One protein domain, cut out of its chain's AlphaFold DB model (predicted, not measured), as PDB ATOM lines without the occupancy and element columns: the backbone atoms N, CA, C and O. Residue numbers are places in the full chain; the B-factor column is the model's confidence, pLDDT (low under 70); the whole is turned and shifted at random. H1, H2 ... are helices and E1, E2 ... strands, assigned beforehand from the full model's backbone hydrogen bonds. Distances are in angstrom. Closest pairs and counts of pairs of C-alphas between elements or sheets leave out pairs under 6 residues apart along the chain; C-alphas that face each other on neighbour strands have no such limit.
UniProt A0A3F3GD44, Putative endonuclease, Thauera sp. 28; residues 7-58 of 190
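What this domain is: This is residues 7 to 58 of the 190 residues of the protein "Putative endonuclease" of Thauera sp. 28 (UniProt A0A3F3GD44). This is a long, narrow sheet of three strands, E1, E2 and E3, running back and forth, with one short helix, H1, set off beyond the E1 end where the chain turns toward E2. A long link leads from E3 to H1, and the hairpin turn between E2 and E3 makes the far tip of the elongated outline, 36 by 20 by 19 A. The printed part has 52 residues, with three named strands and then one named helix; the antiparallel sheet has the order E1, E2, E3. The class is mixed, helices and strands, with under half of the residues in named elements. The whole is only just compact, close to loose, with a radius of gyration of the C-alphas of 11.8 A.

Where its parts are: Find C-alpha 7 at (153.999, 123.427, 171.068), where E1, residues 7 to 12, begins; it runs 16.6 A. E2, residues 20 to 27, the longest strand, runs 20.9 A. E3, residues 32 to 36, follows. Then look for H1, residues 48 to 53, ending at C-alpha 53, (134.778, 130.073, 175.816).

How they stand to each other: Start with the meander E1, E2, E3, each strand the antiparallel neighbour of the one before. In the hairpin E1 and E2, at 166 degrees, find N 9 and O 24 within hydrogen-bond range at 2.9 A. In the hairpin E2 and E3, at 174 degrees, find N 25 and O 33 at 2.8 A. E1 and E3 are the edge strands. H1 is not on the sheet; its closest C-alpha pair with E1 is Phe 12 and Val 50, 7.9 A. E2 and H1 are apart. In H1 every O i to N i+4 pair is within hydrogen-bond range.

The domain as a whole: The two C-alphas farthest apart, Thr 29 and Glu 44, stand 37.0 A from each other. The printed part has no cut. The link from E2 to E3 is tight, that from E1 to E2 short, and that from E3 to H1 long. The mean pLDDT of the printed part is 88.4, and no printed residue is under 70.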
ATOM      1  N   PHE A   7     154.955 122.334 171.159       92.94
ATOM      2  CA  PHE A   7     153.999 123.427 171.068       92.94
ATOM      3  C   PHE A   7     153.698 123.919 172.481       92.94
ATOM      4  O   PHE A   7     153.402 123.110 173.361       92.94
ATOM      5  N   LEU A   8     153.814 125.230 172.690       94.50
ATOM      6  CA  LEU A   8     153.418 125.890 173.927       94.50
ATOM      7  C   LEU A   8     152.053 126.535 173.703       94.50
ATOM      8  O   LEU A   8     151.928 127.415 172.853       94.50
ATOM      9  N   ASP A   9     151.071 126.090 174.472       89.94
ATOM     10  CA  ASP A   9     149.733 126.667 174.514       89.94
ATOM     11  C   ASP A   9     149.519 127.346 175.869       89.94
ATOM     12  O   ASP A   9     149.996 126.848 176.890       89.94
ATOM     13  N   THR A  10     148.869 128.504 175.894       93.25
ATOM     14  CA  THR A  10     148.733 129.326 177.106       93.25
ATOM     15  C   THR A  10     147.395 130.033 177.132       93.25
ATOM     16  O   THR A  10     147.064 130.737 176.179       93.25
ATOM     17  N   GLU A  11     146.709 129.960 178.268       94.25
ATOM     18  CA  GLU A  11     145.448 130.666 178.486       94.25
ATOM     19  C   GLU A  11     145.616 131.821 179.471       94.25
ATOM     20  O   GLU A  11     146.306 131.705 180.492       94.25
ATOM     21  N   PHE A  12     144.964 132.947 179.177       96.25
ATOM     22  CA  PHE A  12     145.030 134.167 179.980       96.25
ATOM     23  C   PHE A  12     143.644 134.731 180.277       96.25
ATOM     24  O   PHE A  12     142.716 134.603 179.486       96.25
ATOM     25  N   THR A  13     143.527 135.454 181.391       96.06
ATOM     26  CA  THR A  13     142.260 136.056 181.834       96.06
ATOM     27  C   THR A  13     141.658 137.039 180.822       96.06
ATOM     28  O   THR A  13     140.451 137.041 180.581       96.06
ATOM     29  N   ALA A  14     142.473 137.901 180.213       94.75
ATOM     30  CA  ALA A  14     142.031 138.915 179.258       94.75
ATOM     31  C   ALA A  14     143.207 139.444 178.426       94.75
ATOM     32  O   ALA A  14     144.348 139.420 178.875       94.75
ATOM     33  N   PHE A  15     142.925 140.023 177.257       91.94
ATOM     34  CA  PHE A  15     143.956 140.632 176.407       91.94
ATOM     35  C   PHE A  15     144.554 141.921 177.002       91.94
ATOM     36  O   PHE A  15     145.739 142.196 176.855       91.94
ATOM     37  N   THR A  16     143.742 142.730 177.689       91.69
ATOM     38  CA  THR A  16     144.149 144.058 178.183       91.69
ATOM     39  C   THR A  16     144.909 144.018 179.508       91.69
ATOM     40  O   THR A  16     145.677 144.933 179.803       91.69
ATOM     41  N   ARG A  17     144.694 142.979 180.322       92.19
ATOM     42  CA  ARG A  17     145.391 142.730 181.594       92.19
ATOM     43  C   ARG A  17     145.610 141.224 181.774       92.19
ATOM     44  O   ARG A  17     144.928 140.606 182.593       92.19
ATOM     45  N   PRO A  18     146.514 140.622 180.987       94.94
ATOM     46  CA  PRO A  18     146.681 139.180 180.967       94.94
ATOM     47  C   PRO A  18     147.276 138.676 182.280       94.94
ATOM     48  O   PRO A  18     148.334 139.130 182.722       94.94
ATOM     49  N   ARG A  19     146.613 137.694 182.885       95.75
ATOM     50  CA  ARG A  19     147.175 136.846 183.935       95.75
ATOM     51  C   ARG A  19     147.140 135.406 183.457       95.75
ATOM     52  O   ARG A  19     146.103 134.967 182.971       95.75
ATOM     53  N   LEU A  20     148.272 134.708 183.553       94.75
ATOM     54  CA  LEU A  20     148.384 133.318 183.112       94.75
ATOM     55  C   LEU A  20     147.471 132.431 183.962       94.75
ATOM     56  O   LEU A  20     147.600 132.423 185.190       94.75
ATOM     57  N   MET A  21     146.590 131.696 183.294       93.00
ATOM     58  CA  MET A  21     145.640 130.766 183.899       93.00
ATOM     59  C   MET A  21     146.137 129.333 183.766       93.00
ATOM     60  O   MET A  21     146.131 128.588 184.741       93.00
ATOM     61  N   SER A  22     146.619 128.956 182.584       91.12
ATOM     62  CA  SER A  22     147.176 127.632 182.333       91.12
ATOM     63  C   SER A  22     148.223 127.677 181.228       91.12
ATOM     64  O   SER A  22     148.280 128.630 180.445       91.12
ATOM     65  N   PHE A  23     149.063 126.648 181.172       92.31
ATOM     66  CA  PHE A  23     149.875 126.377 179.996       92.31
ATOM     67  C   PHE A  23     149.994 124.878 179.732       92.31
ATOM     68  O   PHE A  23     149.978 124.062 180.659       92.31
ATOM     69  N   ALA A  24     150.145 124.526 178.460       88.81
ATOM     70  CA  ALA A  24     150.406 123.173 178.005       88.81
ATOM     71  C   ALA A  24     151.680 123.123 177.159       88.81
ATOM     72  O   ALA A  24     151.933 123.998 176.336       88.81
ATOM     73  N   LEU A  25     152.465 122.066 177.336       91.62
ATOM     74  CA  LEU A  25     153.545 121.672 176.437       91.62
ATOM     75  C   LEU A  25     153.126 120.383 175.749       91.62
ATOM     76  O   LEU A  25     152.955 119.371 176.425       91.62
ATOM     77  N   VAL A  26     152.978 120.413 174.427       87.69
ATOM     78  CA  VAL A  26     152.566 119.251 173.629       87.69
ATOM     79  C   VAL A  26     153.655 118.916 172.624       87.69
ATOM     80  O   VAL A  26     154.068 119.769 171.841       87.69
ATOM     81  N   ALA A  27     154.138 117.680 172.632       92.12
ATOM     82  CA  ALA A  27     155.074 117.186 171.635       92.12
ATOM     83  C   ALA A  27     154.347 116.777 170.351       92.12
ATOM     84  O   ALA A  27     153.219 116.289 170.394       92.12
ATOM     85  N   GLU A  28     155.003 116.896 169.192       91.56
ATOM     86  CA  GLU A  28     154.447 116.389 167.922       91.56
ATOM     87  C   GLU A  28     154.204 114.868 167.925       91.56
ATOM     88  O   GLU A  28     153.478 114.344 167.082       91.56
ATOM     89  N   THR A  29     154.806 114.164 168.882       84.44
ATOM     90  CA  THR A  29     154.634 112.737 169.165       84.44
ATOM     91  C   THR A  29     153.410 112.427 170.040       84.44
ATOM     92  O   THR A  29     153.024 111.265 170.141       84.44
ATOM     93  N   GLY A  30     152.738 113.449 170.587       73.38
ATOM     94  CA  GLY A  30     151.463 113.342 171.304       73.38
ATOM     95  C   GLY A  30     151.558 113.396 172.832       73.38
ATOM     96  O   GLY A  30     150.524 113.479 173.493       73.38
ATOM     97  N   GLU A  31     152.757 113.370 173.418       82.81
ATOM     98  CA  GLU A  31     152.946 113.581 174.853       82.81
ATOM     99  C   GLU A  31     152.589 115.020 175.235       82.81
ATOM    100  O   GLU A  31     152.973 115.968 174.549       82.81
ATOM    101  N   ALA A  32     151.885 115.189 176.354       78.75
ATOM    102  CA  ALA A  32     151.458 116.494 176.834       78.75
ATOM    103  C   ALA A  32     151.709 116.654 178.338       78.75
ATOM    104  O   ALA A  32     151.453 115.741 179.125       78.75
ATOM    105  N   LEU A  33     152.167 117.840 178.733       79.62
ATOM    106  CA  LEU A  33     152.170 118.325 180.110       79.62
ATOM    107  C   LEU A  33     151.230 119.524 180.181       79.62
ATOM    108  O   LEU A  33     151.401 120.466 179.415       79.62
ATOM    109  N   TYR A  34     150.276 119.501 181.105       81.69
ATOM    110  CA  TYR A  34     149.326 120.588 181.320       81.69
ATOM    111  C   TYR A  34     149.368 121.044 182.774       81.69
ATOM    112  O   TYR A  34     149.371 120.220 183.692       81.69
ATOM    113  N   LEU A  35     149.432 122.357 182.969       82.12
ATOM    114  CA  LEU A  35     149.550 122.993 184.271       82.12
ATOM    115  C   LEU A  35     148.551 124.140 184.354       82.12
ATOM    116  O   LEU A  35     148.601 125.081 183.565       82.12
ATOM    117  N   GLU A  36     147.682 124.077 185.353       86.19
ATOM    118  CA  GLU A  36     146.779 125.166 185.710       86.19
ATOM    119  C   GLU A  36     147.292 125.889 186.942       86.19
ATOM    120  O   GLU A  36     147.740 125.281 187.919       86.19
ATOM    121  N   ARG A  37     147.197 127.211 186.909       88.00
ATOM    122  CA  ARG A  37     147.535 128.070 188.028       88.00
ATOM    123  C   ARG A  37     146.299 128.246 188.906       88.00
ATOM    124  O   ARG A  37     145.343 128.904 188.508       88.00
ATOM    125  N   SER A  38     146.350 127.699 190.119       77.00
ATOM    126  CA  SER A  38     145.250 127.742 191.094       77.00
ATOM    127  C   SER A  38     145.089 129.081 191.821       77.00
ATOM    128  O   SER A  38     144.087 129.294 192.492       77.00
ATOM    129  N   GLU A  39     146.076 129.975 191.727       81.88
ATOM    130  CA  GLU A  39     146.112 131.240 192.467       81.88
ATOM    131  C   GLU A  39     146.581 132.406 191.589       81.88
ATOM    132  O   GLU A  39     147.305 132.225 190.611       81.88
ATOM    133  N   GLY A  40     146.248 133.636 191.981       85.69
ATOM    134  CA  GLY A  40     146.736 134.854 191.322       85.69
ATOM    135  C   GLY A  40     145.828 135.404 190.221       85.69
ATOM    136  O   GLY A  40     146.181 136.405 189.597       85.69
ATOM    137  N   TRP A  41     144.655 134.816 190.010       92.69
ATOM    138  CA  TRP A  41     143.583 135.372 189.188       92.69
ATOM    139  C   TRP A  41     142.214 134.982 189.762       92.69
ATOM    140  O   TRP A  41     142.116 134.014 190.515       92.69
ATOM    141  N   THR A  42     141.173 135.740 189.424       87.75
ATOM    142  CA  THR A  42     139.774 135.417 189.746       87.75
ATOM    143  C   THR A  42     138.885 135.527 188.503       87.75
ATOM    144  O   THR A  42     139.296 136.076 187.480       87.75
ATOM    145  N   ILE A  43     137.647 135.022 188.561       85.00
ATOM    146  CA  ILE A  43     136.696 135.089 187.431       85.00
ATOM    147  C   ILE A  43     136.405 136.550 187.035       85.00
ATOM    148  O   ILE A  43     136.161 136.859 185.862       85.00
ATOM    149  N   GLU A  44     136.469 137.477 187.988       92.00
ATOM    150  CA  GLU A  44     136.313 138.913 187.756       92.00
ATOM    151  C   GLU A  44     137.427 139.477 186.866       92.00
ATOM    152  O   GLU A  44     137.155 140.380 186.073       92.00
ATOM    153  N   ASP A  45     138.635 138.905 186.916       93.19
ATOM    154  CA  ASP A  45     139.749 139.280 186.037       93.19
ATOM    155  C   ASP A  45     139.512 138.852 184.571       93.19
ATOM    156  O   ASP A  45     140.171 139.368 183.664       93.19
ATOM    157  N   CYS A  46     138.595 137.907 184.319       93.44
ATOM    158  CA  CYS A  46     138.370 137.331 182.994       93.44
ATOM    159  C   CYS A  46     137.540 138.238 182.068       93.44
ATOM    160  O   CYS A  46     136.525 138.810 182.467       93.44
ATOM    161  N   SER A  47     137.916 138.309 180.790       95.75
ATOM    162  CA  SER A  47     137.075 138.919 179.749       95.75
ATOM    163  C   SER A  47     135.793 138.106 179.513       95.75
ATOM    164  O   SER A  47     135.745 136.919 179.831       95.75
ATOM    165  N   GLY A  48     134.765 138.716 178.911       92.44
ATOM    166  CA  GLY A  48     133.522 138.005 178.568       92.44
ATOM    167  C   GLY A  48     133.770 136.763 177.704       92.44
ATOM    168  O   GLY A  48     133.287 135.687 178.033       92.44
ATOM    169  N   PHE A  49     134.624 136.892 176.682       93.50
ATOM    170  CA  PHE A  49     135.047 135.767 175.845       93.50
ATOM    171  C   PHE A  49     135.708 134.652 176.662       93.50
ATOM    172  O   PHE A  49     135.326 133.497 176.536       93.50
ATOM    173  N   VAL A  50     136.659 134.985 177.540       92.56
ATOM    174  CA  VAL A  50     137.340 133.982 178.376       92.56
ATOM    175  C   VAL A  50     136.350 133.289 179.309       92.56
ATOM    176  O   VAL A  50     136.421 132.076 179.474       92.56
ATOM    177  N   ARG A  51     135.379 134.016 179.874       88.38
ATOM    178  CA  ARG A  51     134.360 133.411 180.742       88.38
ATOM    179  C   ARG A  51     133.471 132.408 180.011       88.38
ATOM    180  O   ARG A  51     133.151 131.374 180.584       88.38
ATOM    181  N   GLU A  52     133.077 132.707 178.778       82.19
ATOM    182  CA  GLU A  52     132.188 131.833 178.005       82.19
ATOM    183  C   GLU A  52     132.925 130.697 177.295       82.19
ATOM    184  O   GLU A  52     132.415 129.582 177.235       82.19
ATOM    185  N   ALA A  53     134.109 130.970 176.750       82.69
ATOM    186  CA  ALA A  53     134.778 130.073 175.816       82.69
ATOM    187  C   ALA A  53     136.029 129.401 176.381       82.69
ATOM    188  O   ALA A  53     136.423 128.389 175.824       82.69
ATOM    189  N   VAL A  54     136.650 129.923 177.448       87.62
ATOM    190  CA  VAL A  54     137.922 129.398 177.986       87.62
ATOM    191  C   VAL A  54     137.751 128.817 179.389       87.62
ATOM    192  O   VAL A  54     138.247 127.736 179.663       87.62
ATOM    193  N   LEU A  55     137.005 129.456 180.293       83.81
ATOM    194  CA  LEU A  55     136.782 128.909 181.638       83.81
ATOM    195  C   LEU A  55     136.170 127.498 181.644       83.81
ATOM    196  O   LEU A  55     136.644 126.685 182.429       83.81
ATOM    197  N   PRO A  56     135.191 127.148 180.781       78.31
ATOM    198  CA  PRO A  56     134.666 125.779 180.723       78.31
ATOM    199  C   PRO A  56     135.677 124.746 180.213       78.31
ATOM    200  O   PRO A  56     135.401 123.544 180.272       78.31
ATOM    201  N   LEU A  57     136.775 125.239 179.635       74.06
ATOM    202  CA  LEU A  57     137.855 124.475 179.039       74.06
ATOM    203  C   LEU A  57     139.029 124.262 179.997       74.06
ATOM    204  O   LEU A  57     139.837 123.358 179.789       74.06
ATOM    205  N   LEU A  58     139.111 125.092 181.037       76.75
ATOM    206  CA  LEU A  58     140.022 124.894 182.148       76.75
ATOM    207  C   LEU A  58     139.466 123.823 183.079       76.75
ATOM    208  O   LEU A  58     138.255 123.639 183.208       76.75
TER     209      LEU A  58